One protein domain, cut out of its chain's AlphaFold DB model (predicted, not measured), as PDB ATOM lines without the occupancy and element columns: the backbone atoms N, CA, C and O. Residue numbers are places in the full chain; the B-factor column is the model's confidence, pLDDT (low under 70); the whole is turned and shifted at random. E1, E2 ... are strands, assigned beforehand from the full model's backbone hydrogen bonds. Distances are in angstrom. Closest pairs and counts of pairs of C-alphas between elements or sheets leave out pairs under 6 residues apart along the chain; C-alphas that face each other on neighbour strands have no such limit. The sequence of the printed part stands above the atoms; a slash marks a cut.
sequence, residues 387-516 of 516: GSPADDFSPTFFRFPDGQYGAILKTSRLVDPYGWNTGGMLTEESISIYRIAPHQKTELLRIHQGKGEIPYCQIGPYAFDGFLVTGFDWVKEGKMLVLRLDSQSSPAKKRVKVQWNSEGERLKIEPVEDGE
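This is residues 387 to 516 of the 516 residues of an uncharacterized protein of Bacteroidetes bacterium (UniProt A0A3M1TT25). Two antiparallel sheets make a loose sandwich, only partly face to face, their strands running nearly in line with each other. The larger sheet, E1 to E5, is curled like a trough, and its E4 and E5 come nearest to the second sheet, a strongly twisted one of E6 to E9, while E1, E2 and E3 have no C-alpha within 8 A of the strands of that second sheet. The printed part has 130 residues, with nine named strands, E1 to E9 in order along the chain, and no named helix: the class is all strand. The sheet orders are E1, E2, E3, E4, E5 and E6, E7, E8, E9. The whole is compact, with a radius of gyration of the C-alphas of 15.6 A, and spans 48 by 41 by 27 A.

The larger sheet is a meander, each strand the antiparallel neighbour of the one before: E1, residues 396 to 399; E2, 405 to 416; E3, 426 to 437; E4, 440 to 451; and E5, 456 to 459. It is strongly twisted, and the way across it turns by 88 degrees. E2 and E3 form a hairpin, with N 411 and O 430 2.8 A apart, within hydrogen-bond range. So are N 398 and O 406 of E1 and E2, 3.0 A; N 447 and O 431 of E4 and E3, 2.8 A; and N 458 and O 448 of E5 and E4, 2.7 A. E4 bends by 56 degrees at residue 444. Residues 458 to 459 of E5 also pair, antiparallel, with residues 462 to 463. The second sheet is likewise a meander: E6, residues 467 to 476; E7, 480 to 487; E8, 493 to 500; and E9, 507 to 512. Within hydrogen-bond range are N 482 and O 473 of E7 and E6, 2.8 A; N 483 and O 496 of E7 and E8, 2.8 A; and N 497 and O 510 of E8 and E9, 2.8 A. E6 bends by 63 degrees at residue 470. The parts of the sheets that face each other are 10.9 A centre to centre, with best planes 12 degrees apart. The closest C-alphas of E5 and E6 are those of Cys 457 and Leu 468, 5.7 A; those of E4 and E9 are Leu 444 and Leu 507, 7.3 A. E1 and E6 are apart.

E1 begins at C-alpha 396, (142.406, 94.605, 160.089). E2 measures 35.1 A, E3 35.0 A and E4 32.4 A from first to last C-alpha; E6 measures 24.3 A, E8 23.5 A and E7 22.9 A. E6 begins at C-alpha 467, (133.577, 94.360, 139.449), and E9 ends at C-alpha 512, (123.023, 89.468, 147.596).

The two C-alphas farthest apart, those of Asp 402 and Trp 420, are 49.1 A from each other. The printed part has no cut and no long link. Mean pLDDT of the printed part is 79.6; residues under 70 include 387 to 394 and 414 to 425.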
ATOM      1  N   GLY A 387     149.898 107.742 145.638       39.56
ATOM      2  CA  GLY A 387     148.553 108.327 145.664       39.56
ATOM      3  C   GLY A 387     147.397 107.348 145.886       39.56
ATOM      4  O   GLY A 387     146.247 107.761 145.731       39.56
ATOM      5  N   SER A 388     147.655 106.090 146.269       45.19
ATOM      6  CA  SER A 388     146.569 105.214 146.724       45.19
ATOM      7  C   SER A 388     145.981 105.780 148.028       45.19
ATOM      8  O   SER A 388     146.743 106.024 148.969       45.19
ATOM      9  N   PRO A 389     144.663 106.051 148.104       38.06
ATOM     10  CA  PRO A 389     144.030 106.457 149.354       38.06
ATOM     11  C   PRO A 389     144.229 105.368 150.415       38.06
ATOM     12  O   PRO A 389     144.516 104.221 150.077       38.06
ATOM     13  N   ALA A 390     144.091 105.732 151.694       43.28
ATOM     14  CA  ALA A 390     144.083 104.767 152.789       43.28
ATOM     15  C   ALA A 390     143.074 103.655 152.461       43.28
ATOM     16  O   ALA A 390     141.871 103.902 152.430       43.28
ATOM     17  N   ASP A 391     143.578 102.469 152.121       53.88
ATOM     18  CA  ASP A 391     142.740 101.352 151.709       53.88
ATOM     19  C   ASP A 391     141.922 100.890 152.924       53.88
ATOM     20  O   ASP A 391     142.487 100.612 153.989       53.88
ATOM     21  N   ASP A 392     140.606 100.715 152.735       56.16
ATOM     22  CA  ASP A 392     139.675 100.077 153.692       56.16
ATOM     23  C   ASP A 392     140.136  98.657 154.103       56.16
ATOM     24  O   ASP A 392     139.589  98.054 155.021       56.16
ATOM     25  N   PHE A 393     141.152  98.116 153.422       62.69
ATOM     26  CA  PHE A 393     141.790  96.825 153.673       62.69
ATOM     27  C   PHE A 393     143.218  96.929 154.228       62.69
ATOM     28  O   PHE A 393     144.011  95.996 154.078       62.69
ATOM     29  N   SER A 394     143.555  98.037 154.896       66.88
ATOM     30  CA  SER A 394     144.680  98.035 155.840       66.88
ATOM     31  C   SER A 394     144.539  96.829 156.787       66.88
ATOM     32  O   SER A 394     143.403  96.484 157.134       66.88
ATOM     33  N   PRO A 395     145.637  96.158 157.183       75.25
ATOM     34  CA  PRO A 395     145.572  94.941 157.987       75.25
ATOM     35  C   PRO A 395     144.643  95.124 159.188       75.25
ATOM     36  O   PRO A 395     144.912  95.904 160.102       75.25
ATOM     37  N   THR A 396     143.499  94.438 159.130       84.88
ATOM     38  CA  THR A 396     142.406  94.605 160.089       84.88
ATOM     39  C   THR A 396     142.293  93.344 160.924       84.88
ATOM     40  O   THR A 396     142.031  92.263 160.394       84.88
ATOM     41  N   PHE A 397     142.469  93.491 162.234       86.25
ATOM     42  CA  PHE A 397     142.297  92.419 163.211       86.25
ATOM     43  C   PHE A 397     140.876  92.451 163.787       86.25
ATOM     44  O   PHE A 397     140.292  93.523 163.932       86.25
ATOM     45  N   PHE A 398     140.308  91.283 164.084       87.38
ATOM     46  CA  PHE A 398     138.960  91.141 164.653       87.38
ATOM     47  C   PHE A 398     138.838  89.858 165.490       87.38
ATOM     48  O   PHE A 398     139.750  89.023 165.502       87.38
ATOM     49  N   ARG A 399     137.697  89.665 166.166       85.62
ATOM     50  CA  ARG A 399     137.394  88.435 166.919       85.62
ATOM     51  C   ARG A 399     136.287  87.592 166.324       85.62
ATOM     52  O   ARG A 399     135.241  88.110 165.951       85.62
ATOM     53  N   PHE A 400     136.472  86.276 166.362       85.06
ATOM     54  CA  PHE A 400     135.406  85.300 166.173       85.06
ATOM     55  C   PHE A 400     134.527  85.172 167.433       85.06
ATOM     56  O   PHE A 400     134.978  85.459 168.544       85.06
ATOM     57  N   PRO A 401     133.269  84.702 167.301       81.94
ATOM     58  CA  PRO A 401     132.360  84.515 168.436       81.94
ATOM     59  C   PRO A 401     132.854  83.548 169.520       81.94
ATOM     60  O   PRO A 401     132.372  83.604 170.648       81.94
ATOM     61  N   ASP A 402     133.777  82.652 169.180       80.12
ATOM     62  CA  ASP A 402     134.424  81.711 170.102       80.12
ATOM     63  C   ASP A 402     135.658  82.302 170.808       80.12
ATOM     64  O   ASP A 402     136.305  81.619 171.601       80.12
ATOM     65  N   GLY A 403     135.972  83.573 170.549       79.56
ATOM     66  CA  GLY A 403     137.082  84.299 171.153       79.56
ATOM     67  C   GLY A 403     138.409  84.180 170.403       79.56
ATOM     68  O   GLY A 403     139.343  84.887 170.787       79.56
ATOM     69  N   GLN A 404     138.499  83.350 169.353       81.06
ATOM     70  CA  GLN A 404     139.691  83.272 168.502       81.06
ATOM     71  C   GLN A 404     139.841  84.511 167.616       81.06
ATOM     72  O   GLN A 404     138.897  85.277 167.412       81.06
ATOM     73  N   TYR A 405     141.042  84.708 167.078       84.31
ATOM     74  CA  TYR A 405     141.381  85.903 166.313       84.31
ATOM     75  C   TYR A 405     141.198  85.692 164.819       84.31
ATOM     76  O   TYR A 405     141.361  84.587 164.293       84.31
ATOM     77  N   GLY A 406     140.888  86.782 164.131       86.81
ATOM     78  CA  GLY A 406     140.906  86.853 162.686       86.81
ATOM     79  C   GLY A 406     141.708  88.044 162.189       86.81
ATOM     80  O   GLY A 406     141.855  89.047 162.888       86.81
ATOM     81  N   ALA A 407     142.226  87.922 160.970       88.25
ATOM     82  CA  ALA A 407     142.883  89.012 160.262       88.25
ATOM     83  C   ALA A 407     142.390  89.074 158.816       88.25
ATOM     84  O   ALA A 407     142.269  88.038 158.158       88.25
ATOM     85  N   ILE A 408     142.127  90.280 158.322       88.25
ATOM     86  CA  ILE A 408     141.890  90.556 156.904       88.25
ATOM     87  C   ILE A 408     143.139  91.241 156.368       88.25
ATOM     88  O   ILE A 408     143.516  92.308 156.853       88.25
ATOM     89  N   LEU A 409     143.780  90.614 155.384       85.88
ATOM     90  CA  LEU A 409     145.000  91.110 154.761       85.88
ATOM     91  C   LEU A 409     144.771  91.300 153.272       85.88
ATOM     92  O   LEU A 409     144.252  90.403 152.605       85.88
ATOM     93  N   LYS A 410     145.217  92.435 152.749       84.62
ATOM     94  CA  LYS A 410     145.296  92.677 151.314       84.62
ATOM     95  C   LYS A 410     146.742  92.547 150.864       84.62
ATOM     96  O   LYS A 410     147.619  93.244 151.374       84.62
ATOM     97  N   THR A 411     146.948  91.662 149.903       82.56
ATOM     98  CA  THR A 411     148.195  91.510 149.169       82.56
ATOM     99  C   THR A 411     147.988  92.055 147.769       82.56
ATOM    100  O   THR A 411     147.027  91.658 147.116       82.56
ATOM    101  N   SER A 412     148.866  92.928 147.293       78.12
ATOM    102  CA  SER A 412     148.783  93.463 145.930       78.12
ATOM    103  C   SER A 412     150.119  93.277 145.234       78.12
ATOM    104  O   SER A 412     151.144  93.740 145.735       78.12
ATOM    105  N   ARG A 413     150.087  92.628 144.069       73.81
ATOM    106  CA  ARG A 413     151.239  92.370 143.212       73.81
ATOM    107  C   ARG A 413     150.977  92.916 141.820       73.81
ATOM    108  O   ARG A 413     149.868  92.861 141.297       73.81
ATOM    109  N   LEU A 414     152.026  93.413 141.191       69.69
ATOM    110  CA  LEU A 414     151.971  93.856 139.812       69.69
ATOM    111  C   LEU A 414     152.459  92.721 138.891       69.69
ATOM    112  O   LEU A 414     153.538  92.169 139.100       69.69
ATOM    113  N   VAL A 415     151.631  92.329 137.919       69.19
ATOM    114  CA  VAL A 415     151.878  91.179 137.024       69.19
ATOM    115  C   VAL A 415     152.571  91.601 135.725       69.19
ATOM    116  O   VAL A 415     153.334  90.821 135.163       69.19
ATOM    117  N   ASP A 416     152.370  92.847 135.281       64.56
ATOM    118  CA  ASP A 416     153.066  93.457 134.134       64.56
ATOM    119  C   ASP A 416     153.546  94.892 134.472       64.56
ATOM    120  O   ASP A 416     152.861  95.868 134.150       64.56
ATOM    121  N   PRO A 417     154.692  95.056 135.174       54.56
ATOM    122  CA  PRO A 417     155.171  96.351 135.702       54.56
ATOM    123  C   PRO A 417     155.527  97.382 134.654       54.56
ATOM    124  O   PRO A 417     155.574  98.573 134.963       54.56
ATOM    125  N   TYR A 418     155.724  96.944 133.419       57.44
ATOM    126  CA  TYR A 418     156.137  97.812 132.333       57.44
ATOM    127  C   TYR A 418     155.098  97.919 131.218       57.44
ATOM    128  O   TYR A 418     155.317  98.676 130.271       57.44
ATOM    129  N   GLY A 419     153.968  97.212 131.339       54.59
ATOM    130  CA  GLY A 419     152.883  97.234 130.364       54.59
ATOM    131  C   GLY A 419     153.355  96.828 128.974       54.59
ATOM    132  O   GLY A 419     152.971  97.456 127.989       54.59
ATOM    133  N   TRP A 420     154.253  95.841 128.894       54.12
ATOM    134  CA  TRP A 420     154.809  95.390 127.615       54.12
ATOM    135  C   TRP A 420     153.766  94.643 126.769       54.12
ATOM    136  O   TRP A 420     153.952  94.500 125.561       54.12
ATOM    137  N   ASN A 421     152.642  94.240 127.373       49.41
ATOM    138  CA  ASN A 421     151.448  93.763 126.678       49.41
ATOM    139  C   ASN A 421     150.390  94.867 126.479       49.41
ATOM    140  O   ASN A 421     150.442  95.949 127.057       49.41
ATOM    141  N   THR A 422     149.350  94.567 125.696       50.69
ATOM    142  CA  THR A 422     148.229  95.478 125.380       50.69
ATOM    143  C   THR A 422     147.406  95.953 126.589       50.69
ATOM    144  O   THR A 422     146.562  96.829 126.430       50.69
ATOM    145  N   GLY A 423     147.634  95.398 127.786       51.28
ATOM    146  CA  GLY A 423     146.865  95.676 129.004       51.28
ATOM    147  C   GLY A 423     147.387  96.814 129.892       51.28
ATOM    148  O   GLY A 423     146.704  97.173 130.848       51.28
ATOM    149  N   GLY A 424     148.562  97.394 129.607       61.50
ATOM    150  CA  GLY A 424     149.191  98.390 130.489       61.50
ATOM    151  C   GLY A 424     149.665  97.795 131.827       61.50
ATOM    152  O   GLY A 424     149.939  96.602 131.906       61.50
ATOM    153  N   MET A 425     149.787  98.613 132.883       59.47
ATOM    154  CA  MET A 425     150.155  98.123 134.223       59.47
ATOM    155  C   MET A 425     149.041  97.245 134.811       59.47
ATOM    156  O   MET A 425     148.023  97.756 135.282       59.47
ATOM    157  N   LEU A 426     149.254  95.928 134.811       72.06
ATOM    158  CA  LEU A 426     148.313  94.948 135.358       72.06
ATOM    159  C   LEU A 426     148.585  94.692 136.839       72.06
ATOM    160  O   LEU A 426     149.695  94.321 137.211       72.06
ATOM    161  N   THR A 427     147.569  94.829 137.690       74.12
ATOM    162  CA  THR A 427     147.682  94.498 139.123       74.12
ATOM    163  C   THR A 427     146.787  93.325 139.468       74.12
ATOM    164  O   THR A 427     145.642  93.272 139.028       74.12
ATOM    165  N   GLU A 428     147.307  92.406 140.270       83.44
ATOM    166  CA  GLU A 428     146.549  91.366 140.946       83.44
ATOM    167  C   GLU A 428     146.547  91.641 142.441       83.44
ATOM    168  O   GLU A 428     147.571  91.931 143.053       83.44
ATOM    169  N   GLU A 429     145.374  91.538 143.039       86.25
ATOM    170  CA  GLU A 429     145.166  91.708 144.460       86.25
ATOM    171  C   GLU A 429     144.543  90.429 145.019       86.25
ATOM    172  O   GLU A 429     143.623  89.841 144.447       86.25
ATOM    173  N   SER A 430     145.062  89.985 146.157       88.69
ATOM    174  CA  SER A 430     144.516  88.889 146.942       88.69
ATOM    175  C   SER A 430     144.088  89.423 148.301       88.69
ATOM    176  O   SER A 430     144.924  89.856 149.091       88.69
ATOM    177  N   ILE A 431     142.790  89.383 148.593       89.44
ATOM    178  CA  ILE A 431     142.263  89.710 149.921       89.44
ATOM    179  C   ILE A 431     142.033  88.392 150.653       89.44
ATOM    180  O   ILE A 431     141.204  87.578 150.246       89.44
ATOM    181  N   SER A 432     142.792  88.170 151.717       89.44
ATOM    182  CA  SER A 432     142.783  86.924 152.477       89.44
ATOM    183  C   SER A 432     142.212  87.159 153.868       89.44
ATOM    184  O   SER A 432     142.634  88.071 154.579       89.44
ATOM    185  N   ILE A 433     141.262  86.316 154.263       89.69
ATOM    186  CA  ILE A 433     140.701  86.291 155.609       89.69
ATOM    187  C   ILE A 433     141.273  85.078 156.325       89.69
ATOM    188  O   ILE A 433     141.013  83.933 155.947       89.69
ATOM    189  N   TYR A 434     142.036  85.338 157.376       87.75
ATOM    190  CA  TYR A 434     142.669  84.321 158.193       87.75
ATOM    191  C   TYR A 434     141.969  84.171 159.527       87.75
ATOM    192  O   TYR A 434     141.488  85.139 160.116       87.75
ATOM    193  N   ARG A 435     142.002  82.942 160.021       86.19
ATOM    194  CA  ARG A 435     141.782  82.598 161.412       86.19
ATOM    195  C   ARG A 435     143.110  82.275 162.070       86.19
ATOM    196  O   ARG A 435     143.956  81.604 161.477       86.19
ATOM    197  N   ILE A 436     143.269  82.768 163.285       81.81
ATOM    198  CA  ILE A 436     144.524  82.770 164.015       81.81
ATOM    199  C   ILE A 436     144.260  82.166 165.397       81.81
ATOM    200  O   ILE A 436     143.470  82.688 166.188       81.81
ATOM    201  N   ALA A 437     144.902  81.033 165.659       73.69
ATOM    202  CA  ALA A 437     144.918  80.325 166.936       73.69
ATOM    203  C   ALA A 437     146.380  80.151 167.371       73.69
ATOM    204  O   ALA A 437     147.188  79.998 166.470       73.69
ATOM    205  N   PRO A 438     146.736  80.059 168.667       64.12
ATOM    206  CA  PRO A 438     148.110  80.235 169.181       64.12
ATOM    207  C   PRO A 438     149.262  79.535 168.437       64.12
ATOM    208  O   PRO A 438     150.365  80.063 168.390       64.12
ATOM    209  N   HIS A 439     149.020  78.393 167.788       65.44
ATOM    210  CA  HIS A 439     150.040  77.659 167.021       65.44
ATOM    211  C   HIS A 439     149.622  77.342 165.576       65.44
ATOM    212  O   HIS A 439     150.229  76.502 164.916       65.44
ATOM    213  N   GLN A 440     148.559  77.973 165.075       74.25
ATOM    214  CA  GLN A 440     148.022  77.700 163.749       74.25
ATOM    215  C   GLN A 440     147.407  78.947 163.109       74.25
ATOM    216  O   GLN A 440     146.572  79.638 163.691       74.25
ATOM    217  N   LYS A 441     147.761  79.173 161.844       81.06
ATOM    218  CA  LYS A 441     147.081  80.109 160.946       81.06
ATOM    219  C   LYS A 441     146.310  79.304 159.907       81.06
ATOM    220  O   LYS A 441     146.849  78.372 159.319       81.06
ATOM    221  N   THR A 442     145.040  79.627 159.687       85.44
ATOM    222  CA  THR A 442     144.190  78.962 158.685       85.44
ATOM    223  C   THR A 442     143.545  80.005 157.790       85.44
ATOM    224  O   THR A 442     142.879  80.917 158.274       85.44
ATOM    225  N   GLU A 443     143.758  79.899 156.481       87.81
ATOM    226  CA  GLU A 443     143.064  80.736 155.503       87.81
ATOM    227  C   GLU A 443     141.617  80.256 155.365       87.81
ATOM    228  O   GLU A 443     141.374  79.104 155.015       87.81
ATOM    229  N   LEU A 444     140.656  81.128 155.671       88.69
ATOM    230  CA  LEU A 444     139.229  80.812 155.575       88.69
ATOM    231  C   LEU A 444     138.653  81.178 154.209       88.69
ATOM    232  O   LEU A 444     137.762  80.499 153.701       88.69
ATOM    233  N   LEU A 445     139.119  82.290 153.645       90.81
ATOM    234  CA  LEU A 445     138.688  82.787 152.349       90.81
ATOM    235  C   LEU A 445     139.834  83.550 151.703       90.81
ATOM    236  O   LEU A 445     140.435  84.418 152.335       90.81
ATOM    237  N   ARG A 446     140.054  83.280 150.421       91.81
ATOM    238  CA  ARG A 446     140.863  84.107 149.540       91.81
ATOM    239  C   ARG A 446     139.986  84.662 148.427       91.81
ATOM    240  O   ARG A 446     139.231  83.925 147.793       91.81
ATOM    241  N   ILE A 447     140.071  85.968 148.229       92.50
ATOM    242  CA  ILE A 447     139.436  86.696 147.136       92.50
ATOM    243  C   ILE A 447     140.548  87.076 146.178       92.50
ATOM    244  O   ILE A 447     141.500  87.730 146.596       92.50
ATOM    245  N   HIS A 448     140.416  86.685 144.918       91.81
ATOM    246  CA  HIS A 448     141.343  87.079 143.865       91.81
ATOM    247  C   HIS A 448     140.687  88.144 143.006       91.81
ATOM    248  O   HIS A 448     139.556  87.958 142.561       91.81
ATOM    249  N   GLN A 449     141.372  89.248 142.755       90.69
ATOM    250  CA  GLN A 449     140.896  90.254 141.822       90.69
ATOM    251  C   GLN A 449     142.051  90.862 141.045       90.69
ATOM    252  O   GLN A 449     143.175  90.885 141.529       90.69
ATOM    253  N   GLY A 450     141.788  91.373 139.850       84.69
ATOM    254  CA  GLY A 450     142.823  92.018 139.062       84.69
ATOM    255  C   GLY A 450     142.301  93.134 138.180       84.69
ATOM    256  O   GLY A 450     141.158  93.121 137.718       84.69
ATOM    257  N   LYS A 451     143.170  94.116 137.952       73.50
ATOM    258  CA  LYS A 451     142.955  95.217 137.018       73.50
ATOM    259  C   LYS A 451     143.689  94.881 135.725       73.50
ATOM    260  O   LYS A 451     144.914  94.979 135.673       73.50
ATOM    261  N   GLY A 452     142.928  94.470 134.715       69.38
ATOM    262  CA  GLY A 452     143.387  94.340 133.333       69.38
ATOM    263  C   GLY A 452     142.397  94.925 132.340       69.38
ATOM    264  O   GLY A 452     141.566  95.742 132.729       69.38
ATOM    265  N   GLU A 453     142.480  94.518 131.068       69.31
ATOM    266  CA  GLU A 453     141.577  95.009 130.008       69.31
ATOM    267  C   GLU A 453     140.100  94.815 130.389       69.31
ATOM    268  O   GLU A 453     139.267  95.693 130.168       69.31
ATOM    269  N   ILE A 454     139.799  93.696 131.056       73.94
ATOM    270  CA  ILE A 454     138.546  93.472 131.771       73.94
ATOM    271  C   ILE A 454     138.907  93.194 133.237       73.94
ATOM    272  O   ILE A 454     139.640  92.237 133.498       73.94
ATOM    273  N   PRO A 455     138.426  94.000 134.204       78.56
ATOM    274  CA  PRO A 455     138.615  93.708 135.617       78.56
ATOM    275  C   PRO A 455     137.999  92.358 135.975       78.56
ATOM    276  O   PRO A 455     136.858  92.079 135.598       78.56
ATOM    277  N   TYR A 456     138.736  91.540 136.718       87.06
ATOM    278  CA  TYR A 456     138.256  90.243 137.180       87.06
ATOM    279  C   TYR A 456     138.167  90.230 138.704       87.06
ATOM    280  O   TYR A 456     138.999  90.827 139.385       87.06
ATOM    281  N   CYS A 457     137.172  89.528 139.245       92.50
ATOM    282  CA  CYS A 457     137.041  89.291 140.678       92.50
ATOM    283  C   CYS A 457     136.422  87.914 140.925       92.50
ATOM    284  O   CYS A 457     135.386  87.573 140.355       92.50
ATOM    285  N   GLN A 458     137.050  87.127 141.792       94.25
ATOM    286  CA  GLN A 458     136.612  85.806 142.208       94.25
ATOM    287  C   GLN A 458     136.514  85.748 143.733       94.25
ATOM    288  O   GLN A 458     137.498  85.960 144.444       94.25
ATOM    289  N   ILE A 459     135.325  85.405 144.233       93.62
ATOM    290  CA  ILE A 459     135.037  85.244 145.663       93.62
ATOM    291  C   ILE A 459     134.516  83.821 145.878       93.62
ATOM    292  O   ILE A 459     133.352  83.510 145.604       93.62
ATOM    293  N   GLY A 460     135.395  82.934 146.347       89.25
ATOM    294  CA  GLY A 460     135.107  81.502 146.441       89.25
ATOM    295  C   GLY A 460     134.695  80.913 145.081       89.25
ATOM    296  O   GLY A 460     135.473  81.009 144.128       89.25
ATOM    297  N   PRO A 461     133.501  80.299 144.951       89.31
ATOM    298  CA  PRO A 461     133.055  79.701 143.694       89.31
ATOM    299  C   PRO A 461     132.417  80.703 142.712       89.31
ATOM    300  O   PRO A 461     132.025  80.299 141.620       89.31
ATOM    301  N   TYR A 462     132.265  81.979 143.084       92.94
ATOM    302  CA  TYR A 462     131.559  82.979 142.279       92.94
ATOM    303  C   TYR A 462     132.533  83.924 141.566       92.94
ATOM    304  O   TYR A 462     133.436  84.473 142.199       92.94
ATOM    305  N   ALA A 463     132.303  84.146 140.270       92.19
ATOM    306  CA  ALA A 463     133.009  85.134 139.455       92.19
ATOM    307  C   ALA A 463     132.149  86.396 139.257       92.19
ATOM    308  O   ALA A 463     130.939  86.310 139.034       92.19
ATOM    309  N   PHE A 464     132.782  87.564 139.340       91.56
ATOM    310  CA  PHE A 464     132.162  88.883 139.241       91.56
ATOM    311  C   PHE A 464     132.905  89.750 138.216       91.56
ATOM    312  O   PHE A 464     133.521  90.756 138.564       91.56
ATOM    313  N   ASP A 465     132.838  89.363 136.944       88.81
ATOM    314  CA  ASP A 465     133.513  90.078 135.855       88.81
ATOM    315  C   ASP A 465     133.077  91.551 135.780       88.81
ATOM    316  O   ASP A 465     131.885  91.872 135.834       88.81
ATOM    317  N   GLY A 466     134.052  92.455 135.661       88.12
ATOM    318  CA  GLY A 466     133.855  93.908 135.618       88.12
ATOM    319  C   GLY A 466     133.683  94.593 136.980       88.12
ATOM    320  O   GLY A 466     133.574  95.822 137.022       88.12
ATOM    321  N   PHE A 467     133.682  93.841 138.083       90.06
ATOM    322  CA  PHE A 467     133.577  94.360 139.449       90.06
ATOM    323  C   PHE A 467     134.866  94.109 140.237       90.06
ATOM    324  O   PHE A 467     135.581  93.149 139.970       90.06
ATOM    325  N   LEU A 468     135.133  94.949 141.240       90.06
ATOM    326  CA  LEU A 468     136.207  94.758 142.220       90.06
ATOM    327  C   LEU A 468     135.661  94.956 143.628       90.06
ATOM    328  O   LEU A 468     134.766  95.775 143.836       90.06
ATOM    329  N   VAL A 469     136.222  94.244 144.601       90.31
ATOM    330  CA  VAL A 469     135.955  94.497 146.014       90.31
ATOM    331  C   VAL A 469     136.655  95.791 146.418       90.31
ATOM    332  O   VAL A 469     137.879  95.897 146.333       90.31
ATOM    333  N   THR A 470     135.871  96.769 146.870       88.25
ATOM    334  CA  THR A 470     136.352  98.103 147.271       88.25
ATOM    335  C   THR A 470     136.285  98.340 148.773       88.25
ATOM    336  O   THR A 470     136.974  99.214 149.282       88.25
ATOM    337  N   GLY A 471     135.504  97.542 149.504       89.31
ATOM    338  CA  GLY A 471     135.449  97.597 150.961       89.31
ATOM    339  C   GLY A 471     134.616  96.469 151.553       89.31
ATOM    340  O   GLY A 471     134.106  95.599 150.841       89.31
ATOM    341  N   PHE A 472     134.442  96.506 152.869       91.12
ATOM    342  CA  PHE A 472     133.581  95.577 153.586       91.12
ATOM    343  C   PHE A 472     132.874  96.265 154.750       91.12
ATOM    344  O   PHE A 472     133.349  97.264 155.278       91.12
ATOM    345  N   ASP A 473     131.746  95.695 155.157       89.81
ATOM    346  CA  ASP A 473     130.997  96.112 156.335       89.81
ATOM    347  C   ASP A 473     130.704  94.896 157.218       89.81
ATOM    348  O   ASP A 473     130.270  93.838 156.744       89.81
ATOM    349  N   TRP A 474     130.902  95.042 158.528       89.19
ATOM    350  CA  TRP A 474     130.476  94.039 159.497       89.19
ATOM    351  C   TRP A 474     128.973  94.158 159.747       89.19
ATOM    352  O   TRP A 474     128.497  95.140 160.307       89.19
ATOM    353  N   VAL A 475     128.214  93.120 159.393       89.44
ATOM    354  CA  VAL A 475     126.814  92.988 159.845       89.44
ATOM    355  C   VAL A 475     126.790  92.446 161.270       89.44
ATOM    356  O   VAL A 475     125.974  92.844 162.099       89.44
ATOM    357  N   LYS A 476     127.699  91.510 161.552       85.75
ATOM    358  CA  LYS A 476     128.006  91.035 162.896       85.75
ATOM    359  C   LYS A 476     129.467  90.615 162.938       85.75
ATOM    360  O   LYS A 476     129.829  89.640 162.279       85.75
ATOM    361  N   GLU A 477     130.268  91.342 163.705       84.19
ATOM    362  CA  GLU A 477     131.710  91.119 163.813       84.19
ATOM    363  C   GLU A 477     132.051  89.650 164.108       84.19
ATOM    364  O   GLU A 477     131.338  88.970 164.856       84.19
ATOM    365  N   GLY A 478     133.055  89.124 163.402       83.06
ATOM    366  CA  GLY A 478     133.487  87.726 163.487       83.06
ATOM    367  C   GLY A 478     132.532  86.677 162.924       83.06
ATOM    368  O   GLY A 478     132.890  85.506 162.850       83.06
ATOM    369  N   LYS A 479     131.298  87.048 162.561       86.50
ATOM    370  CA  LYS A 479     130.253  86.093 162.150       86.50
ATOM    371  C   LYS A 479     129.698  86.344 160.753       86.50
ATOM    372  O   LYS A 479     129.299  85.400 160.069       86.50
ATOM    373  N   MET A 480     129.603  87.602 160.349       90.88
ATOM    374  CA  MET A 480     129.021  87.975 159.072       90.88
ATOM    375  C   MET A 480     129.583  89.299 158.586       90.88
ATOM    376  O   MET A 480     129.322  90.341 159.196       90.88
ATOM    377  N   LEU A 481     130.262  89.246 157.445       92.25
ATOM    378  CA  LEU A 481     130.672  90.431 156.708       92.25
ATOM    379  C   LEU A 481     129.920  90.534 155.376       92.25
ATOM    380  O   LEU A 481     129.453  89.537 154.815       92.25
ATOM    381  N   VAL A 482     129.812  91.754 154.871       93.50
ATOM    382  CA  VAL A 482     129.331  92.052 153.525       93.50
ATOM    383  C   VAL A 482     130.462  92.727 152.771       93.50
ATOM    384  O   VAL A 482     130.919  93.795 153.160       93.50
ATOM    385  N   LEU A 483     130.903  92.093 151.692       93.31
ATOM    386  CA  LEU A 483     131.846  92.657 150.740       93.31
ATOM    387  C   LEU A 483     131.090  93.599 149.803       93.31
ATOM    388  O   LEU A 483     130.054  93.222 149.243       93.31
ATOM    389  N   ARG A 484     131.614  94.811 149.630       93.31
ATOM    390  CA  ARG A 484     131.113  95.801 148.672       93.31
ATOM    391  C   ARG A 484     131.902  95.678 147.380       93.31
ATOM    392  O   ARG A 484     133.129  95.759 147.402       93.31
ATOM    393  N   LEU A 485     131.190  95.465 146.280       92.62
ATOM    394  CA  LEU A 485     131.765  95.374 144.950       92.62
ATOM    395  C   LEU A 485     131.303  96.573 144.126       92.62
ATOM    396  O   LEU A 485     130.099  96.768 143.955       92.62
ATOM    397  N   ASP A 486     132.246  97.327 143.572       90.75
ATOM    398  CA  ASP A 486     131.952  98.432 142.662       90.75
ATOM    399  C   ASP A 486     132.388  98.070 141.236       90.75
ATOM    400  O   ASP A 486     133.467  97.507 141.010       90.75
ATOM    401  N   SER A 487     131.533  98.388 140.263       87.94
ATOM    402  CA  SER A 487     131.874  98.292 138.844       87.94
ATOM    403  C   SER A 487     132.883  99.377 138.473       87.94
ATOM    404  O   SER A 487     132.757 100.529 138.884       87.94
ATOM    405  N   GLN A 488     133.881  99.023 137.664       82.19
ATOM    406  CA  GLN A 488     134.858  99.997 137.159       82.19
ATOM    407  C   GLN A 488     134.348 100.764 135.928       82.19
ATOM    408  O   GLN A 488     134.885 101.814 135.588       82.19
ATOM    409  N   SER A 489     133.322 100.248 135.246       83.94
ATOM    410  CA  SER A 489     132.814 100.790 133.976       83.94
ATOM    411  C   SER A 489     131.420 101.414 134.083       83.94
ATOM    412  O   SER A 489     130.919 101.994 133.120       83.94
ATOM    413  N   SER A 490     130.767 101.300 135.240       85.25
ATOM    414  CA  SER A 490     129.409 101.790 135.467       85.25
ATOM    415  C   SER A 490     129.187 102.115 136.949       85.25
ATOM    416  O   SER A 490     129.934 101.635 137.795       85.25
ATOM    417  N   PRO A 491     128.145 102.881 137.316       88.06
ATOM    418  CA  PRO A 491     127.811 103.135 138.721       88.06
ATOM    419  C   PRO A 491     127.190 101.917 139.434       88.06
ATOM    420  O   PRO A 491     126.717 102.049 140.561       88.06
ATOM    421  N   ALA A 492     127.133 100.751 138.778       87.81
ATOM    422  CA  ALA A 492     126.551  99.546 139.350       87.81
ATOM    423  C   ALA A 492     127.361  99.071 140.560       87.81
ATOM    424  O   ALA A 492     128.593  99.046 140.538       87.81
ATOM    425  N   LYS A 493     126.644  98.635 141.593       90.69
ATOM    426  CA  LYS A 493     127.216  98.066 142.810       90.69
ATOM    427  C   LYS A 493     126.668  96.670 143.009       90.69
ATOM    428  O   LYS A 493     125.556  96.381 142.589       90.69
ATOM    429  N   LYS A 494     127.456  95.811 143.638       92.62
ATOM    430  CA  LYS A 494     127.038  94.480 144.070       92.62
ATOM    431  C   LYS A 494     127.475  94.262 145.505       92.62
ATOM    432  O   LYS A 494     128.393  94.911 146.009       92.62
ATOM    433  N   ARG A 495     126.816  93.325 146.175       92.94
ATOM    434  CA  ARG A 495     127.175  92.913 147.529       92.94
ATOM    435  C   ARG A 495     127.314  91.407 147.584       92.94
ATOM    436  O   ARG A 495     126.495  90.675 147.034       92.94
ATOM    437  N   VAL A 496     128.347  90.951 148.277       93.62
ATOM    438  CA  VAL A 496     128.554  89.529 148.537       93.62
ATOM    439  C   VAL A 496     128.594  89.324 150.030       93.62
ATOM    440  O   VAL A 496     129.386  89.928 150.749       93.62
ATOM    441  N   LYS A 497     127.701  88.475 150.509       94.38
ATOM    442  CA  LYS A 497     127.594  88.140 151.914       94.38
ATOM    443  C   LYS A 497     128.496  86.957 152.210       94.38
ATOM    444  O   LYS A 497     128.389  85.919 151.561       94.38
ATOM    445  N   VAL A 498     129.346  87.105 153.219       92.06
ATOM    446  CA  VAL A 498     130.225  86.043 153.705       92.06
ATOM    447  C   VAL A 498     129.874  85.763 155.159       92.06
ATOM    448  O   VAL A 498     129.833  86.663 156.001       92.06
ATOM    449  N   GLN A 499     129.560  84.507 155.450       90.94
ATOM    450  CA  GLN A 499     129.154  84.046 156.770       90.94
ATOM    451  C   GLN A 499     129.979  82.844 157.192       90.94
ATOM    452  O   GLN A 499     130.292  81.987 156.366       90.94
ATOM    453  N   TRP A 500     130.223  82.738 158.495       86.12
ATOM    454  CA  TRP A 500     130.771  81.525 159.088       86.12
ATOM    455  C   TRP A 500     129.750  80.846 160.002       86.12
ATOM    456  O   TRP A 500     128.826  81.481 160.531       86.12
ATOM    457  N   ASN A 501     129.907  79.536 160.198       81.38
ATOM    458  CA  ASN A 501     129.200  78.827 161.263       81.38
ATOM    459  C   ASN A 501     129.648  79.333 162.652       81.38
ATOM    460  O   ASN A 501     130.551  80.154 162.784       81.38
ATOM    461  N   SER A 502     128.989  78.866 163.713       73.50
ATOM    462  CA  SER A 502     129.307  79.255 165.097       73.50
ATOM    463  C   SER A 502     130.735  78.925 165.525       73.50
ATOM    464  O   SER A 502     131.246  79.580 166.422       73.50
ATOM    465  N   GLU A 503     131.343  77.930 164.886       68.75
ATOM    466  CA  GLU A 503     132.728  77.508 165.105       68.75
ATOM    467  C   GLU A 503     133.708  78.294 164.230       68.75
ATOM    468  O   GLU A 503     134.904  78.118 164.365       68.75
ATOM    469  N   GLY A 504     133.228  79.140 163.310       68.31
ATOM    470  CA  GLY A 504     134.037  79.923 162.374       68.31
ATOM    471  C   GLY A 504     134.858  79.105 161.361       68.31
ATOM    472  O   GLY A 504     135.820  79.627 160.807       68.31
ATOM    473  N   GLU A 505     134.491  77.844 161.125       69.12
ATOM    474  CA  GLU A 505     135.190  76.901 160.237       69.12
ATOM    475  C   GLU A 505     134.506  76.743 158.874       69.12
ATOM    476  O   GLU A 505     135.162  76.535 157.855       69.12
ATOM    477  N   ARG A 506     133.169  76.817 158.832       70.25
ATOM    478  CA  ARG A 506     132.401  76.602 157.597       70.25
ATOM    479  C   ARG A 506     131.952  77.920 157.011       70.25
ATOM    480  O   ARG A 506     131.165  78.630 157.633       70.25
ATOM    481  N   LEU A 507     132.410  78.184 155.794       83.62
ATOM    482  CA  LEU A 507     132.112  79.389 155.043       83.62
ATOM    483  C   LEU A 507     130.850  79.212 154.189       83.62
ATOM    484  O   LEU A 507     130.707  78.228 153.464       83.62
ATOM    485  N   LYS A 508     129.957  80.197 154.233       89.31
ATOM    486  CA  LYS A 508     128.848  80.355 153.293       89.31
ATOM    487  C   LYS A 508     129.013  81.690 152.577       89.31
ATOM    488  O   LYS A 508     129.084  82.732 153.229       89.31
ATOM    489  N   ILE A 509     129.078  81.643 151.252       90.94
ATOM    490  CA  ILE A 509     129.194  82.818 150.386       90.94
ATOM    491  C   ILE A 509     127.907  82.911 149.580       90.94
ATOM    492  O   ILE A 509     127.514  81.933 148.952       90.94
ATOM    493  N   GLU A 510     127.251  84.067 149.605       92.69
ATOM    494  CA  GLU A 510     126.015  84.302 148.861       92.69
ATOM    495  C   GLU A 510     126.064  85.682 148.200       92.69
ATOM    496  O   GLU A 510     126.199  86.688 148.908       92.69
ATOM    497  N   PRO A 511     125.946  85.772 146.863       88.94
ATOM    498  CA  PRO A 511     125.610  87.029 146.213       88.94
ATOM    499  C   PRO A 511     124.297  87.550 146.801       88.94
ATOM    500  O   PRO A 511     123.333  86.796 146.948       88.94
ATOM    501  N   VAL A 512     124.262  88.823 147.170       85.75
ATOM    502  CA  VAL A 512     123.023  89.468 147.596       85.75
ATOM    503  C   VAL A 512     122.338  89.944 146.323       85.75
ATOM    504  O   VAL A 512     122.886  90.790 145.620       85.75
ATOM    505  N   GLU A 513     121.185  89.363 145.990       72.69
ATOM    506  CA  GLU A 513     120.328  89.942 144.957       72.69
ATOM    507  C   GLU A 513     119.893  91.326 145.437       72.69
ATOM    508  O   GLU A 513     119.445  91.467 146.580       72.69
ATOM    509  N   ASP A 514     120.074  92.344 144.593       54.44
ATOM    510  CA  ASP A 514     119.581  93.689 144.867       54.44
ATOM    511  C   ASP A 514     118.047  93.629 144.929       54.44
ATOM    512  O   ASP A 514     117.352  93.701 143.918       54.44
ATOM    513  N   GLY A 515     117.517  93.424 146.134       45.53
ATOM    514  CA  GLY A 515     116.169  93.837 146.482       45.53
ATOM    515  C   GLY A 515     116.201  95.340 146.716       45.53
ATOM    516  O   GLY A 515     117.035  95.798 147.498       45.53
ATOM    517  N   GLU A 516     115.341  96.057 145.990       31.81
ATOM    518  CA  GLU A 516     115.143  97.518 146.020       31.81
ATOM    519  C   GLU A 516     115.365  98.196 147.381       31.81
ATOM    520  O   GLU A 516     114.850  97.692 148.411       31.81
TER     521      GLU A 516